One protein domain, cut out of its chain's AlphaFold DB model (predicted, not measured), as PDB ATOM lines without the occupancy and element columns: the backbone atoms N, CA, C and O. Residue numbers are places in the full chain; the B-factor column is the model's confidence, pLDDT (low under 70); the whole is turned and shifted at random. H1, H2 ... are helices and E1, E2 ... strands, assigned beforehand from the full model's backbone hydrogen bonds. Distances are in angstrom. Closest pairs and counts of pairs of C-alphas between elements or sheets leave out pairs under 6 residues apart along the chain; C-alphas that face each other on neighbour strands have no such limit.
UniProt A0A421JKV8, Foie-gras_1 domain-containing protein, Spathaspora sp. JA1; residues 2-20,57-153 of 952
ATOM      1  N   THR A   2     -31.378   6.073 -20.570       33.16
ATOM      2  CA  THR A   2     -30.657   6.841 -21.594       33.16
ATOM      3  C   THR A   2     -31.391   6.697 -22.926       33.16
ATOM      4  O   THR A   2     -31.111   5.802 -23.720       33.16
ATOM      5  N   THR A   3     -32.403   7.532 -23.156       38.75
ATOM      6  CA  THR A   3     -33.106   7.590 -24.442       38.75
ATOM      7  C   THR A   3     -32.159   8.131 -25.512       38.75
ATOM      8  O   THR A   3     -31.717   9.278 -25.484       38.75
ATOM      9  N   THR A   4     -31.791   7.282 -26.464       46.62
ATOM     10  CA  THR A   4     -30.987   7.681 -27.623       46.62
ATOM     11  C   THR A   4     -31.723   8.709 -28.482       46.62
ATOM     12  O   THR A   4     -32.834   8.463 -28.946       46.62
ATOM     13  N   LYS A   5     -31.060   9.854 -28.703       61.50
ATOM     14  CA  LYS A   5     -31.484  11.033 -29.477       61.50
ATOM     15  C   LYS A   5     -31.370  10.808 -30.995       61.50
ATOM     16  O   LYS A   5     -30.557  11.454 -31.651       61.50
ATOM     17  N   PHE A   6     -32.137   9.882 -31.566       72.00
ATOM     18  CA  PHE A   6     -32.255   9.780 -33.027       72.00
ATOM     19  C   PHE A   6     -33.569  10.399 -33.496       72.00
ATOM     20  O   PHE A   6     -34.623  10.127 -32.929       72.00
ATOM     21  N   ILE A   7     -33.508  11.213 -34.552       73.94
ATOM     22  CA  ILE A   7     -34.704  11.642 -35.275       73.94
ATOM     23  C   ILE A   7     -35.095  10.481 -36.191       73.94
ATOM     24  O   ILE A   7     -34.375  10.164 -37.137       73.94
ATOM     25  N   ILE A   8     -36.214   9.825 -35.886       80.50
ATOM     26  CA  ILE A   8     -36.742   8.719 -36.689       80.50
ATOM     27  C   ILE A   8     -37.854   9.271 -37.577       80.50
ATOM     28  O   ILE A   8     -38.838   9.814 -37.083       80.50
ATOM     29  N   GLN A   9     -37.703   9.115 -38.890       81.81
ATOM     30  CA  GLN A   9     -38.739   9.448 -39.864       81.81
ATOM     31  C   GLN A   9     -39.227   8.172 -40.539       81.81
ATOM     32  O   GLN A   9     -38.434   7.422 -41.109       81.81
ATOM     33  N   TYR A  10     -40.536   7.938 -40.491       83.25
ATOM     34  CA  TYR A  10     -41.165   6.820 -41.183       83.25
ATOM     35  C   TYR A  10     -41.549   7.227 -42.607       83.25
ATOM     36  O   TYR A  10     -42.173   8.269 -42.815       83.25
ATOM     37  N   LYS A  11     -41.183   6.401 -43.590       84.12
ATOM     38  CA  LYS A  11     -41.572   6.570 -44.994       84.12
ATOM     39  C   LYS A  11     -41.973   5.221 -45.580       84.12
ATOM     40  O   LYS A  11     -41.318   4.214 -45.327       84.12
ATOM     41  N   THR A  12     -43.031   5.219 -46.384       82.62
ATOM     42  CA  THR A  12     -43.479   4.048 -47.147       82.62
ATOM     43  C   THR A  12     -42.868   4.061 -48.544       82.62
ATOM     44  O   THR A  12     -42.888   5.096 -49.207       82.62
ATOM     45  N   GLY A  13     -42.390   2.911 -49.018       79.88
ATOM     46  CA  GLY A  13     -41.802   2.762 -50.353       79.88
ATOM     47  C   GLY A  13     -40.306   2.428 -50.322       79.88
ATOM     48  O   GLY A  13     -39.750   2.189 -49.248       79.88
ATOM     49  N   PRO A  14     -39.648   2.342 -51.492       76.12
ATOM     50  CA  PRO A  14     -38.214   2.082 -51.562       76.12
ATOM     51  C   PRO A  14     -37.415   3.251 -50.962       76.12
ATOM     52  O   PRO A  14     -37.865   4.398 -51.019       76.12
ATOM     53  N   PRO A  15     -36.220   2.996 -50.403       78.06
ATOM     54  CA  PRO A  15     -35.399   4.051 -49.827       78.06
ATOM     55  C   PRO A  15     -34.906   5.013 -50.916       78.06
ATOM     56  O   PRO A  15     -34.060   4.665 -51.741       78.06
ATOM     57  N   THR A  16     -35.416   6.244 -50.898       75.25
ATOM     58  CA  THR A  16     -34.990   7.335 -51.783       75.25
ATOM     59  C   THR A  16     -34.269   8.430 -50.996       75.25
ATOM     60  O   THR A  16     -34.601   8.733 -49.848       75.25
ATOM     61  N   LEU A  17     -33.249   9.025 -51.619       71.50
ATOM     62  CA  LEU A  17     -32.525  10.185 -51.097       71.50
ATOM     63  C   LEU A  17     -32.483  11.270 -52.173       71.50
ATOM     64  O   LEU A  17     -31.664  11.198 -53.098       71.50
ATOM     65  N   ASP A  18     -33.326  12.286 -52.010       61.81
ATOM     66  CA  ASP A  18     -33.286  13.516 -52.799       61.81
ATOM     67  C   ASP A  18     -32.129  14.390 -52.309       61.81
ATOM     68  O   ASP A  18     -32.270  15.247 -51.442       61.81
ATOM     69  N   LEU A  19     -30.935  14.136 -52.840       59.25
ATOM     70  CA  LEU A  19     -29.780  15.008 -52.646       59.25
ATOM     71  C   LEU A  19     -29.405  15.606 -53.996       59.25
ATOM     72  O   LEU A  19     -29.170  14.868 -54.954       59.25
ATOM     73  N   HIS A  20     -29.344  16.940 -54.050       55.06
ATOM     74  CA  HIS A  20     -29.003  17.710 -55.244       55.06
ATOM     75  C   HIS A  20     -27.772  17.136 -55.967       55.06
ATOM     76  O   HIS A  20     -26.721  16.904 -55.356       55.06
ATOM     77  N   PRO A  57     -29.553  11.042 -43.472       87.94
ATOM     78  CA  PRO A  57     -29.541  10.114 -42.349       87.94
ATOM     79  C   PRO A  57     -28.231   9.314 -42.304       87.94
ATOM     80  O   PRO A  57     -27.656   8.986 -43.342       87.94
ATOM     81  N   PHE A  58     -27.769   8.948 -41.105       87.69
ATOM     82  CA  PHE A  58     -26.601   8.066 -40.947       87.69
ATOM     83  C   PHE A  58     -26.918   6.602 -41.314       87.69
ATOM     84  O   PHE A  58     -26.027   5.847 -41.724       87.69
ATOM     85  N   ALA A  59     -28.188   6.207 -41.182       88.81
ATOM     86  CA  ALA A  59     -28.691   4.887 -41.527       88.81
ATOM     87  C   ALA A  59     -30.155   4.940 -41.987       88.81
ATOM     88  O   ALA A  59     -30.916   5.805 -41.557       88.81
ATOM     89  N   ILE A  60     -30.556   3.980 -42.819       90.06
ATOM     90  CA  ILE A  60     -31.954   3.697 -43.147       90.06
ATOM     91  C   ILE A  60     -32.276   2.280 -42.685       90.06
ATOM     92  O   ILE A  60     -31.588   1.332 -43.065       90.06
ATOM     93  N   VAL A  61     -33.335   2.152 -41.886       89.38
ATOM     94  CA  VAL A  61     -33.902   0.860 -41.489       89.38
ATOM     95  C   VAL A  61     -34.997   0.499 -42.489       89.38
ATOM     96  O   VAL A  61     -36.024   1.173 -42.552       89.38
ATOM     97  N   TYR A  62     -34.765  -0.531 -43.299       90.88
ATOM     98  CA  TYR A  62     -35.666  -0.973 -44.354       90.88
ATOM     99  C   TYR A  62     -36.388  -2.255 -43.942       90.88
ATOM    100  O   TYR A  62     -35.767  -3.301 -43.769       90.88
ATOM    101  N   ILE A  63     -37.703  -2.161 -43.759       88.88
ATOM    102  CA  ILE A  63     -38.540  -3.279 -43.317       88.88
ATOM    103  C   ILE A  63     -39.156  -3.948 -44.547       88.88
ATOM    104  O   ILE A  63     -39.809  -3.281 -45.353       88.88
ATOM    105  N   LEU A  64     -38.948  -5.254 -44.699       88.38
ATOM    106  CA  LEU A  64     -39.407  -6.041 -45.843       88.38
ATOM    107  C   LEU A  64     -40.117  -7.315 -45.381       88.38
ATOM    108  O   LEU A  64     -39.690  -7.957 -44.429       88.38
ATOM    109  N   HIS A  65     -41.165  -7.719 -46.098       87.81
ATOM    110  CA  HIS A  65     -41.681  -9.087 -46.021       87.81
ATOM    111  C   HIS A  65     -40.867  -9.992 -46.940       87.81
ATOM    112  O   HIS A  65     -40.587  -9.610 -48.080       87.81
ATOM    113  N   TYR A  66     -40.514 -11.180 -46.450       87.81
ATOM    114  CA  TYR A  66     -39.767 -12.152 -47.235       87.81
ATOM    115  C   TYR A  66     -40.568 -12.622 -48.456       87.81
ATOM    116  O   TYR A  66     -41.714 -13.056 -48.353       87.81
ATOM    117  N   ASN A  67     -39.941 -12.498 -49.622       88.56
ATOM    118  CA  ASN A  67     -40.390 -12.995 -50.917       88.56
ATOM    119  C   ASN A  67     -39.196 -13.190 -51.876       88.56
ATOM    120  O   ASN A  67     -38.086 -12.740 -51.582       88.56
ATOM    121  N   ASP A  68     -39.426 -13.776 -53.053       86.56
ATOM    122  CA  ASP A  68     -38.363 -14.085 -54.027       86.56
ATOM    123  C   ASP A  68     -37.572 -12.853 -54.514       86.56
ATOM    124  O   ASP A  68     -36.420 -12.965 -54.916       86.56
ATOM    125  N   GLN A  69     -38.154 -11.652 -54.425       87.69
ATOM    126  CA  GLN A  69     -37.532 -10.386 -54.841       87.69
ATOM    127  C   GLN A  69     -36.799  -9.660 -53.701       87.69
ATOM    128  O   GLN A  69     -36.329  -8.534 -53.880       87.69
ATOM    129  N   THR A  70     -36.735 -10.245 -52.502       87.56
ATOM    130  CA  THR A  70     -36.168  -9.581 -51.315       87.56
ATOM    131  C   THR A  70     -34.712  -9.193 -51.543       87.56
ATOM    132  O   THR A  70     -34.330  -8.060 -51.256       87.56
ATOM    133  N   LEU A  71     -33.907 -10.099 -52.105       87.38
ATOM    134  CA  LEU A  71     -32.487  -9.856 -52.356       87.38
ATOM    135  C   LEU A  71     -32.271  -8.732 -53.383       87.38
ATOM    136  O   LEU A  71     -31.439  -7.855 -53.162       87.38
ATOM    137  N   ASP A  72     -33.076  -8.689 -54.447       88.00
ATOM    138  CA  ASP A  72     -33.023  -7.623 -55.458       88.00
ATOM    139  C   ASP A  72     -33.377  -6.256 -54.864       88.00
ATOM    140  O   ASP A  72     -32.720  -5.253 -55.155       88.00
ATOM    141  N   LYS A  73     -34.374  -6.211 -53.972       88.75
ATOM    142  CA  LYS A  73     -34.752  -4.989 -53.245       88.75
ATOM    143  C   LYS A  73     -33.632  -4.506 -52.321       88.75
ATOM    144  O   LYS A  73     -33.385  -3.301 -52.262       88.75
ATOM    145  N   ILE A  74     -32.943  -5.420 -51.632       89.44
ATOM    146  CA  ILE A  74     -31.792  -5.099 -50.769       89.44
ATOM    147  C   ILE A  74     -30.627  -4.564 -51.612       89.44
ATOM    148  O   ILE A  74     -30.107  -3.490 -51.310       89.44
ATOM    149  N   ASN A  75     -30.272  -5.248 -52.703       89.38
ATOM    150  CA  ASN A  75     -29.202  -4.833 -53.619       89.38
ATOM    151  C   ASN A  75     -29.474  -3.459 -54.243       89.38
ATOM    152  O   ASN A  75     -28.590  -2.598 -54.294       89.38
ATOM    153  N   HIS A  76     -30.712  -3.222 -54.687       89.19
ATOM    154  CA  HIS A  76     -31.117  -1.927 -55.222       89.19
ATOM    155  C   HIS A  76     -30.969  -0.822 -54.169       89.19
ATOM    156  O   HIS A  76     -30.327   0.197 -54.435       89.19
ATOM    157  N   ALA A  77     -31.480  -1.045 -52.957       87.50
ATOM    158  CA  ALA A  77     -31.347  -0.100 -51.854       87.50
ATOM    159  C   ALA A  77     -29.875   0.184 -51.498       87.50
ATOM    160  O   ALA A  77     -29.492   1.347 -51.365       87.50
ATOM    161  N   GLU A  78     -29.018  -0.838 -51.405       88.44
ATOM    162  CA  GLU A  78     -27.589  -0.636 -51.137       88.44
ATOM    163  C   GLU A  78     -26.922   0.201 -52.241       88.44
ATOM    164  O   GLU A  78     -26.174   1.136 -51.934       88.44
ATOM    165  N   SER A  79     -27.233  -0.064 -53.515       87.00
ATOM    166  CA  SER A  79     -26.666   0.675 -54.654       87.00
ATOM    167  C   SER A  79     -26.994   2.175 -54.621       87.00
ATOM    168  O   SER A  79     -26.169   3.005 -55.011       87.00
ATOM    169  N   VAL A  80     -28.164   2.543 -54.086       85.62
ATOM    170  CA  VAL A  80     -28.608   3.938 -53.937       85.62
ATOM    171  C   VAL A  80     -27.961   4.607 -52.718       85.62
ATOM    172  O   VAL A  80     -27.581   5.782 -52.783       85.62
ATOM    173  N   LEU A  81     -27.813   3.891 -51.601       87.12
ATOM    174  CA  LEU A  81     -27.412   4.467 -50.309       87.12
ATOM    175  C   LEU A  81     -25.891   4.498 -50.088       87.12
ATOM    176  O   LEU A  81     -25.352   5.499 -49.598       87.12
ATOM    177  N   LYS A  82     -25.171   3.454 -50.509       83.75
ATOM    178  CA  LYS A  82     -23.725   3.297 -50.282       83.75
ATOM    179  C   LYS A  82     -22.870   4.414 -50.900       83.75
ATOM    180  O   LYS A  82     -21.997   4.923 -50.192       83.75
ATOM    181  N   PRO A  83     -23.124   4.905 -52.136       83.56
ATOM    182  CA  PRO A  83     -22.375   6.037 -52.704       83.56
ATOM    183  C   PRO A  83     -22.529   7.337 -51.905       83.56
ATOM    184  O   PRO A  83     -21.687   8.234 -51.980       83.56
ATOM    185  N   ARG A  84     -23.611   7.447 -51.126       79.81
ATOM    186  CA  ARG A  84     -23.919   8.600 -50.272       79.81
ATOM    187  C   ARG A  84     -23.372   8.436 -48.850       79.81
ATOM    188  O   ARG A  84     -23.425   9.383 -48.069       79.81
ATOM    189  N   GLY A  85     -22.786   7.277 -48.537       81.88
ATOM    190  CA  GLY A  85     -22.233   6.949 -47.226       81.88
ATOM    191  C   GLY A  85     -23.290   6.647 -46.164       81.88
ATOM    192  O   GLY A  85     -22.957   6.702 -44.985       81.88
ATOM    193  N   VAL A  86     -24.534   6.364 -46.568       87.25
ATOM    194  CA  VAL A  86     -25.645   6.003 -45.674       87.25
ATOM    195  C   VAL A  86     -25.682   4.487 -45.520       87.25
ATOM    196  O   VAL A  86     -25.608   3.767 -46.517       87.25
ATOM    197  N   ASN A  87     -25.795   3.998 -44.286       88.69
ATOM    198  CA  ASN A  87     -25.837   2.560 -44.024       88.69
ATOM    199  C   ASN A  87     -27.262   2.014 -44.173       88.69
ATOM    200  O   ASN A  87     -28.220   2.637 -43.722       88.69
ATOM    201  N   LEU A  88     -27.396   0.840 -44.785       89.75
ATOM    202  CA  LEU A  88     -28.662   0.121 -44.876       89.75
ATOM    203  C   LEU A  88     -28.720  -0.935 -43.768       89.75
ATOM    204  O   LEU A  88     -27.789  -1.721 -43.611       89.75
ATOM    205  N   VAL A  89     -29.817  -0.955 -43.020       89.19
ATOM    206  CA  VAL A  89     -30.151  -2.000 -42.049       89.19
ATOM    207  C   VAL A  89     -31.478  -2.603 -42.477       89.19
ATOM    208  O   VAL A  89     -32.430  -1.857 -42.679       89.19
ATOM    209  N   VAL A  90     -31.569  -3.922 -42.620       89.00
ATOM    210  CA  VAL A  90     -32.786  -4.582 -43.113       89.00
ATOM    211  C   VAL A  90     -33.441  -5.378 -41.991       89.00
ATOM    212  O   VAL A  90     -32.776  -6.169 -41.326       89.00
ATOM    213  N   LEU A  91     -34.744  -5.178 -41.798       88.38
ATOM    214  CA  LEU A  91     -35.586  -5.992 -40.919       88.38
ATOM    215  C   LEU A  91     -36.505  -6.848 -41.790       88.38
ATOM    216  O   LEU A  91     -37.298  -6.311 -42.564       88.38
ATOM    217  N   LEU A  92     -36.381  -8.168 -41.693       88.06
ATOM    218  CA  LEU A  92     -37.052  -9.112 -42.581       88.06
ATOM    219  C   LEU A  92     -38.148  -9.890 -41.847       88.06
ATOM    220  O   LEU A  92     -37.871 -10.612 -40.894       88.06
ATOM    221  N   ILE A  93     -39.390  -9.778 -42.314       86.88
ATOM    222  CA  ILE A  93     -40.560 -10.437 -41.725       86.88
ATOM    223  C   ILE A  93     -40.814 -11.768 -42.437       86.88
ATOM    224  O   ILE A  93     -41.044 -11.785 -43.650       86.88
ATOM    225  N   GLY A  94     -40.839 -12.870 -41.681       80.62
ATOM    226  CA  GLY A  94     -41.263 -14.186 -42.176       80.62
ATOM    227  C   GLY A  94     -40.216 -14.965 -42.984       80.62
ATOM    228  O   GLY A  94     -40.594 -15.832 -43.766       80.62
ATOM    229  N   GLY A  95     -38.920 -14.670 -42.821       79.62
ATOM    230  CA  GLY A  95     -37.834 -15.416 -43.467       79.62
ATOM    231  C   GLY A  95     -36.435 -14.992 -43.003       79.62
ATOM    232  O   GLY A  95     -36.290 -14.072 -42.199       79.62
ATOM    233  N   MET A  96     -35.403 -15.655 -43.532       78.50
ATOM    234  CA  MET A  96     -33.988 -15.314 -43.327       78.50
ATOM    235  C   MET A  96     -33.272 -15.181 -44.674       78.50
ATOM    236  O   MET A  96     -33.473 -15.992 -45.575       78.50
ATOM    237  N   VAL A  97     -32.432 -14.153 -44.800       82.56
ATOM    238  CA  VAL A  97     -31.564 -13.908 -45.959       82.56
ATOM    239  C   VAL A  97     -30.207 -13.460 -45.435       82.56
ATOM    240  O   VAL A  97     -30.138 -12.522 -44.644       82.56
ATOM    241  N   GLU A  98     -29.134 -14.101 -45.889       77.75
ATOM    242  CA  GLU A  98     -27.770 -13.649 -45.613       77.75
ATOM    243  C   GLU A  98     -27.299 -12.673 -46.699       77.75
ATOM    244  O   GLU A  98     -27.503 -12.900 -47.891       77.75
ATOM    245  N   HIS A  99     -26.657 -11.578 -46.284       83.12
ATOM    246  CA  HIS A  99     -26.060 -10.590 -47.179       83.12
ATOM    247  C   HIS A  99     -24.662 -10.215 -46.683       83.12
ATOM    248  O   HIS A  99     -24.465  -9.968 -45.496       83.12
ATOM    249  N   SER A 100     -23.680 -10.142 -47.581       76.19
ATOM    250  CA  SER A 100     -22.267  -9.971 -47.203       76.19
ATOM    251  C   SER A 100     -21.917  -8.559 -46.714       76.19
ATOM    252  O   SER A 100     -21.002  -8.393 -45.911       76.19
ATOM    253  N   SER A 101     -22.628  -7.536 -47.190       78.50
ATOM    254  CA  SER A 101     -22.351  -6.116 -46.907       78.50
ATOM    255  C   SER A 101     -23.435  -5.383 -46.111       78.50
ATOM    256  O   SER A 101     -23.219  -4.236 -45.722       78.50
ATOM    257  N   VAL A 102     -24.592  -6.010 -45.875       82.19
ATOM    258  CA  VAL A 102     -25.772  -5.372 -45.269       82.19
ATOM    259  C   VAL A 102     -26.216  -6.203 -44.075       82.19
ATOM    260  O   VAL A 102     -26.361  -7.415 -44.185       82.19
ATOM    261  N   SER A 103     -26.450  -5.557 -42.933       81.88
ATOM    262  CA  SER A 103     -26.982  -6.244 -41.755       81.88
ATOM    263  C   SER A 103     -28.470  -6.546 -41.958       81.88
ATOM    264  O   SER A 103     -29.288  -5.622 -41.956       81.88
ATOM    265  N   VAL A 104     -28.808  -7.826 -42.134       85.12
ATOM    266  CA  VAL A 104     -30.186  -8.326 -42.245       85.12
ATOM    267  C   VAL A 104     -30.557  -9.033 -40.946       85.12
ATOM    268  O   VAL A 104     -29.861  -9.954 -40.526       85.12
ATOM    269  N   TYR A 105     -31.647  -8.606 -40.312       84.44
ATOM    270  CA  TYR A 105     -32.152  -9.206 -39.080       84.44
ATOM    271  C   TYR A 105     -33.536  -9.816 -39.320       84.44
ATOM    272  O   TYR A 105     -34.395  -9.131 -39.887       84.44
ATOM    273  N   PRO A 106     -33.792 -11.063 -38.885       80.12
ATOM    274  CA  PRO A 106     -35.155 -11.571 -38.815       80.12
ATOM    275  C   PRO A 106     -35.945 -10.703 -37.828       80.12
ATOM    276  O   PRO A 106     -35.448 -10.363 -36.753       80.12
ATOM    277  N   PHE A 107     -37.154 -10.313 -38.209       80.81
ATOM    278  CA  PHE A 107     -38.022  -9.467 -37.406       80.81
ATOM    279  C   PHE A 107     -39.341 -10.186 -37.145       80.81
ATOM    280  O   PHE A 107     -40.202 -10.296 -38.020       80.81
ATOM    281  N   GLU A 108     -39.485 -10.667 -35.916       69.06
ATOM    282  CA  GLU A 108     -40.745 -11.148 -35.366       69.06
ATOM    283  C   GLU A 108     -41.272 -10.044 -34.460       69.06
ATOM    284  O   GLU A 108     -40.552  -9.599 -33.570       69.06
ATOM    285  N   SER A 109     -42.495  -9.579 -34.720       62.88
ATOM    286  CA  SER A 109     -43.197  -8.404 -34.175       62.88
ATOM    287  C   SER A 109     -43.172  -8.252 -32.638       62.88
ATOM    288  O   SER A 109     -44.211  -8.269 -31.984       62.88
ATOM    289  N   SER A 110     -41.999  -8.100 -32.031       64.75
ATOM    290  CA  SER A 110     -41.772  -8.088 -30.589       64.75
ATOM    291  C   SER A 110     -40.939  -6.871 -30.203       64.75
ATOM    292  O   SER A 110     -39.951  -6.513 -30.849       64.75
ATOM    293  N   SER A 111     -41.340  -6.202 -29.123       61.31
ATOM    294  CA  SER A 111     -40.681  -4.986 -28.633       61.31
ATOM    295  C   SER A 111     -39.234  -5.211 -28.183       61.31
ATOM    296  O   SER A 111     -38.449  -4.264 -28.147       61.31
ATOM    297  N   ASP A 112     -38.861  -6.444 -27.835       66.44
ATOM    298  CA  ASP A 112     -37.533  -6.761 -27.303       66.44
ATOM    299  C   ASP A 112     -36.461  -6.904 -28.393       66.44
ATOM    300  O   ASP A 112     -35.309  -6.536 -28.160       66.44
ATOM    301  N   GLN A 113     -36.826  -7.301 -29.618       66.38
ATOM    302  CA  GLN A 113     -35.893  -7.332 -30.755       66.38
ATOM    303  C   GLN A 113     -35.465  -5.924 -31.203       66.38
ATOM    304  O   GLN A 113     -34.318  -5.714 -31.595       66.38
ATOM    305  N   LEU A 114     -36.337  -4.920 -31.055       66.19
ATOM    306  CA  LEU A 114     -35.986  -3.519 -31.327       66.19
ATOM    307  C   LEU A 114     -34.941  -2.973 -30.342       66.19
ATOM    308  O   LEU A 114     -34.106  -2.155 -30.730       66.19
ATOM    309  N   LYS A 115     -34.927  -3.444 -29.085       70.88
ATOM    310  CA  LYS A 115     -33.907  -3.045 -28.097       70.88
ATOM    311  C   LYS A 115     -32.513  -3.544 -28.485       70.88
ATOM    312  O   LYS A 115     -31.537  -2.832 -28.263       70.88
ATOM    313  N   LEU A 116     -32.427  -4.723 -29.103       69.69
ATOM    314  CA  LEU A 116     -31.173  -5.311 -29.590       69.69
ATOM    315  C   LEU A 116     -30.589  -4.557 -30.799       69.69
ATOM    316  O   LEU A 116     -29.379  -4.587 -31.008       69.69
ATOM    317  N   LEU A 117     -31.416  -3.829 -31.559       77.69
ATOM    318  CA  LEU A 117     -30.972  -3.042 -32.715       77.69
ATOM    319  C   LEU A 117     -30.261  -1.732 -32.317       77.69
ATOM    320  O   LEU A 117     -29.418  -1.218 -33.056       77.69
ATOM    321  N   MET A 118     -30.579  -1.182 -31.144       80.88
ATOM    322  CA  MET A 118     -30.108   0.146 -30.737       80.88
ATOM    323  C   MET A 118     -28.582   0.260 -30.577       80.88
ATOM    324  O   MET A 118     -28.028   1.220 -31.118       80.88
ATOM    325  N   PRO A 119     -27.867  -0.680 -29.923       82.12
ATOM    326  CA  PRO A 119     -26.403  -0.638 -29.847       82.12
ATOM    327  C   PRO A 119     -25.733  -0.646 -31.229       82.12
ATOM    328  O   PRO A 119     -24.755   0.068 -31.450       82.12
ATOM    329  N   HIS A 120     -26.300  -1.391 -32.183       81.94
ATOM    330  CA  HIS A 120     -25.805  -1.438 -33.561       81.94
ATOM    331  C   HIS A 120     -25.975  -0.090 -34.265       81.94
ATOM    332  O   HIS A 120     -25.022   0.446 -34.829       81.94
ATOM    333  N   LEU A 121     -27.158   0.524 -34.159       83.62
ATOM    334  CA  LEU A 121     -27.408   1.862 -34.710       83.62
ATOM    335  C   LEU A 121     -26.502   2.934 -34.085       83.62
ATOM    336  O   LEU A 121     -26.051   3.833 -34.796       83.62
ATOM    337  N   MET A 122     -26.184   2.831 -32.789       83.31
ATOM    338  CA  MET A 122     -25.213   3.719 -32.136       83.31
ATOM    339  C   MET A 122     -23.809   3.573 -32.738       83.31
ATOM    340  O   MET A 122     -23.173   4.588 -33.029       83.31
ATOM    341  N   SER A 123     -23.345   2.342 -32.980       84.69
ATOM    342  CA  SER A 123     -22.051   2.091 -33.631       84.69
ATOM    343  C   SER A 123     -22.017   2.656 -35.053       84.69
ATOM    344  O   SER A 123     -21.079   3.360 -35.426       84.69
ATOM    345  N   ILE A 124     -23.076   2.417 -35.834       86.94
ATOM    346  CA  ILE A 124     -23.203   2.924 -37.206       86.94
ATOM    347  C   ILE A 124     -23.164   4.460 -37.231       86.94
ATOM    348  O   ILE A 124     -22.480   5.053 -38.069       86.94
ATOM    349  N   SER A 125     -23.889   5.106 -36.315       86.81
ATOM    350  CA  SER A 125     -23.881   6.564 -36.157       86.81
ATOM    351  C   SER A 125     -22.474   7.082 -35.848       86.81
ATOM    352  O   SER A 125     -21.982   7.993 -36.521       86.81
ATOM    353  N   HIS A 126     -21.785   6.458 -34.887       87.38
ATOM    354  CA  HIS A 126     -20.426   6.840 -34.512       87.38
ATOM    355  C   HIS A 126     -19.467   6.796 -35.709       87.38
ATOM    356  O   HIS A 126     -18.780   7.783 -35.989       87.38
ATOM    357  N   ASP A 127     -19.465   5.692 -36.457       87.75
ATOM    358  CA  ASP A 127     -18.605   5.511 -37.629       87.75
ATOM    359  C   ASP A 127     -18.929   6.498 -38.749       87.75
ATOM    360  O   ASP A 127     -18.027   7.031 -39.409       87.75
ATOM    361  N   PHE A 128     -20.216   6.769 -38.970       89.19
ATOM    362  CA  PHE A 128     -20.667   7.748 -39.951       89.19
ATOM    363  C   PHE A 128     -20.102   9.136 -39.636       89.19
ATOM    364  O   PHE A 128     -19.418   9.738 -40.474       89.19
ATOM    365  N   TYR A 129     -20.316   9.631 -38.415       89.50
ATOM    366  CA  TYR A 129     -19.844  10.956 -38.020       89.50
ATOM    367  C   TYR A 129     -18.316  11.017 -37.892       89.50
ATOM    368  O   TYR A 129     -17.727  12.029 -38.272       89.50
ATOM    369  N   ALA A 130     -17.639   9.932 -37.503       89.62
ATOM    370  CA  ALA A 130     -16.175   9.843 -37.530       89.62
ATOM    371  C   ALA A 130     -15.607  10.017 -38.953       89.62
ATOM    372  O   ALA A 130     -14.634  10.749 -39.163       89.62
ATOM    373  N   LYS A 131     -16.240   9.410 -39.966       89.50
ATOM    374  CA  LYS A 131     -15.862   9.599 -41.381       89.50
ATOM    375  C   LYS A 131     -16.116  11.030 -41.855       89.50
ATOM    376  O   LYS A 131     -15.353  11.556 -42.669       89.50
ATOM    377  N   VAL A 132     -17.187  11.680 -41.393       89.19
ATOM    378  CA  VAL A 132     -17.447  13.102 -41.692       89.19
ATOM    379  C   VAL A 132     -16.373  13.989 -41.052       89.19
ATOM    380  O   VAL A 132     -15.787  14.815 -41.751       89.19
ATOM    381  N   GLU A 133     -16.059  13.772 -39.776       90.38
ATOM    382  CA  GLU A 133     -15.030  14.501 -39.024       90.38
ATOM    383  C   GLU A 133     -13.655  14.397 -39.704       90.38
ATOM    384  O   GLU A 133     -13.003  15.409 -39.964       90.38
ATOM    385  N   ASN A 134     -13.239  13.185 -40.088       88.75
ATOM    386  CA  ASN A 134     -11.968  12.960 -40.778       88.75
ATOM    387  C   ASN A 134     -11.892  13.710 -42.116       88.75
ATOM    388  O   ASN A 134     -10.852  14.284 -42.444       88.75
ATOM    389  N   ARG A 135     -12.995  13.775 -42.874       86.62
ATOM    390  CA  ARG A 135     -13.058  14.564 -44.117       86.62
ATOM    391  C   ARG A 135     -12.922  16.064 -43.863       86.62
ATOM    392  O   ARG A 135     -12.331  16.748 -44.696       86.62
ATOM    393  N   ILE A 136     -13.454  16.579 -42.753       87.88
ATOM    394  CA  ILE A 136     -13.287  17.988 -42.358       87.88
ATOM    395  C   ILE A 136     -11.813  18.253 -42.020       87.88
ATOM    396  O   ILE A 136     -11.206  19.137 -42.622       87.88
ATOM    397  N   LYS A 137     -11.194  17.415 -41.176       84.88
ATOM    398  CA  LYS A 137      -9.769  17.527 -40.802       84.88
ATOM    399  C   LYS A 137      -8.823  17.457 -42.004       84.88
ATOM    400  O   LYS A 137      -7.859  18.212 -42.083       84.88
ATOM    401  N   GLN A 138      -9.099  16.583 -42.971       81.75
ATOM    402  CA  GLN A 138      -8.296  16.480 -44.196       81.75
ATOM    403  C   GLN A 138      -8.411  17.720 -45.095       81.75
ATOM    404  O   GLN A 138      -7.464  18.044 -45.807       81.75
ATOM    405  N   ARG A 139      -9.555  18.416 -45.085       73.56
ATOM    406  CA  ARG A 139      -9.772  19.636 -45.883       73.56
ATOM    407  C   ARG A 139      -9.104  20.871 -45.290       73.56
ATOM    408  O   ARG A 139      -8.786  21.775 -46.050       73.56
ATOM    409  N   TYR A 140      -8.840  20.886 -43.987       65.38
ATOM    410  CA  TYR A 140      -8.041  21.935 -43.343       65.38
ATOM    411  C   TYR A 140      -6.610  22.010 -43.916       65.38
ATOM    412  O   TYR A 140      -6.016  23.077 -43.962       65.38
ATOM    413  N   LYS A 141      -6.077  20.893 -44.435       60.09
ATOM    414  CA  LYS A 141      -4.714  20.794 -44.988       60.09
ATOM    415  C   LYS A 141      -4.601  21.062 -46.499       60.09
ATOM    416  O   LYS A 141      -3.537  20.830 -47.066       60.09
ATOM    417  N   LYS A 142      -5.680  21.461 -47.184       62.31
ATOM    418  CA  LYS A 142      -5.682  21.662 -48.646       62.31
ATOM    419  C   LYS A 142      -5.722  23.147 -49.004       62.31
ATOM    420  O   LYS A 142      -6.509  23.889 -48.429       62.31
ATOM    421  N   TYR A 143      -4.926  23.540 -49.999       57.28
ATOM    422  CA  TYR A 143      -5.012  24.855 -50.634       57.28
ATOM    423  C   TYR A 143      -6.355  24.995 -51.359       57.28
ATOM    424  O   TYR A 143      -6.760  24.096 -52.101       57.28
ATOM    425  N   TYR A 144      -7.050  26.106 -51.127       61.53
ATOM    426  CA  TYR A 144      -8.272  26.442 -51.845       61.53
ATOM    427  C   TYR A 144      -7.911  27.322 -53.038       61.53
ATOM    428  O   TYR A 144      -7.280  28.360 -52.875       61.53
ATOM    429  N   THR A 145      -8.313  26.909 -54.235       58.41
ATOM    430  CA  THR A 145      -8.308  27.775 -55.413       58.41
ATOM    431  C   THR A 145      -9.477  28.746 -55.287       58.41
ATOM    432  O   THR A 145     -10.631  28.352 -55.460       58.41
ATOM    433  N   THR A 146      -9.191  29.989 -54.913       56.06
ATOM    434  CA  THR A 146     -10.155  31.093 -54.941       56.06
ATOM    435  C   THR A 146     -10.488  31.429 -56.391       56.06
ATOM    436  O   THR A 146      -9.586  31.656 -57.192       56.06
ATOM    437  N   VAL A 147     -11.775  31.440 -56.732       58.88
ATOM    438  CA  VAL A 147     -12.251  32.029 -57.990       58.88
ATOM    439  C   VAL A 147     -12.158  33.549 -57.831       58.88
ATOM    440  O   VAL A 147     -12.481  34.055 -56.758       58.88
ATOM    441  N   GLU A 148     -11.675  34.273 -58.842       58.16
ATOM    442  CA  GLU A 148     -11.654  35.741 -58.796       58.16
ATOM    443  C   GLU A 148     -13.086  36.279 -58.630       58.16
ATOM    444  O   GLU A 148     -14.011  35.862 -59.330       58.16
ATOM    445  N   ASN A 149     -13.284  37.181 -57.664       59.62
ATOM    446  CA  ASN A 149     -14.580  37.797 -57.379       59.62
ATOM    447  C   ASN A 149     -14.949  38.791 -58.480       59.62
ATOM    448  O   ASN A 149     -14.544  39.945 -58.418       59.62
ATOM    449  N   VAL A 150     -15.730  38.363 -59.474       60.81
ATOM    450  CA  VAL A 150     -16.130  39.258 -60.580       60.81
ATOM    451  C   VAL A 150     -17.515  39.899 -60.366       60.81
ATOM    452  O   VAL A 150     -17.845  40.858 -61.051       60.81
ATOM    453  N   SER A 151     -18.341  39.413 -59.425       68.56
ATOM    454  CA  SER A 151     -19.777  39.763 -59.376       68.56
ATOM    455  C   SER A 151     -20.304  40.441 -58.102       68.56
ATOM    456  O   SER A 151     -21.451  40.876 -58.113       68.56
ATOM    457  N   VAL A 152     -19.539  40.512 -57.006       79.00
ATOM    458  CA  VAL A 152     -19.997  41.079 -55.717       79.00
ATOM    459  C   VAL A 152     -19.009  42.140 -55.240       79.00
ATOM    460  O   VAL A 152     -17.820  41.854 -55.122       79.00
ATOM    461  N   GLU A 153     -19.504  43.345 -54.957       81.19
ATOM    462  CA  GLU A 153     -18.725  44.450 -54.391       81.19
ATOM    463  C   GLU A 153     -18.566  44.241 -52.874       81.19
ATOM    464  O   GLU A 153     -19.548  44.245 -52.130       81.19
TER     465      GLU A 153
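This is residues 2 to 20 and 57 to 153 of the 952 residues of the protein "Foie-gras_1 domain-containing protein" of Spathaspora sp. JA1 (UniProt A0A421JKV8). A small sheet of three parallel strands lies between two helices, H1 over one face and long H2 over the other; residues 133 to 153, H2's end and a tail, stick out and make the length. The 116 printed residues hold E1, H1, E2, E3, H2 in that order, sheet order E1 E2 E3: mixed class, loose, radius of gyration of the C-alphas 18.8 A, spans 63 by 36 by 27 A.

E1, residues 59 to 65, is parallel to E2, residues 87 to 93; N 60 and O 87, 2.8 A apart, are within hydrogen-bond range. E2 is parallel to E3, residues 103 to 106; N 90 and O 103, 2.9 A apart, are within range. H1, residues 70 to 84, is over E1 and E2, height over the sheet 9.3 A; its closest C-alphas with E2, Glu 78 and Leu 88, are 6.4 A apart. E1, H1, E2 form a strand-helix-strand unit, parallel neighbour strands joined through a helix, its crossover right-handed. H2, residues 111 to 140, with a kink of 28 degrees near residue 119, is over E2 on the opposite face, height 8.8 A: three layers, helices on both faces. O i to N i+4 pairs within range: 9 of 11 in H1, 21 of 26 in H2.

E1, 19.6 A long, begins at C-alpha 59 (-28.691, 4.887, -41.527); E2 measures 19.8 A, E3 10.2 A, H1 21.9 A. H2, 44.8 A, ends at C-alpha 140 (-8.041, 21.935, -43.343).

The farthest C-alphas, Gly 94 and Glu 153, are 64.0 A apart. Residues 21 to 56 are cut out, C-alphas 20 and 57 being 15.0 A apart. No link between named elements is long. Among residues with pLDDT under 70 are 2 to 5 and 140 to 151.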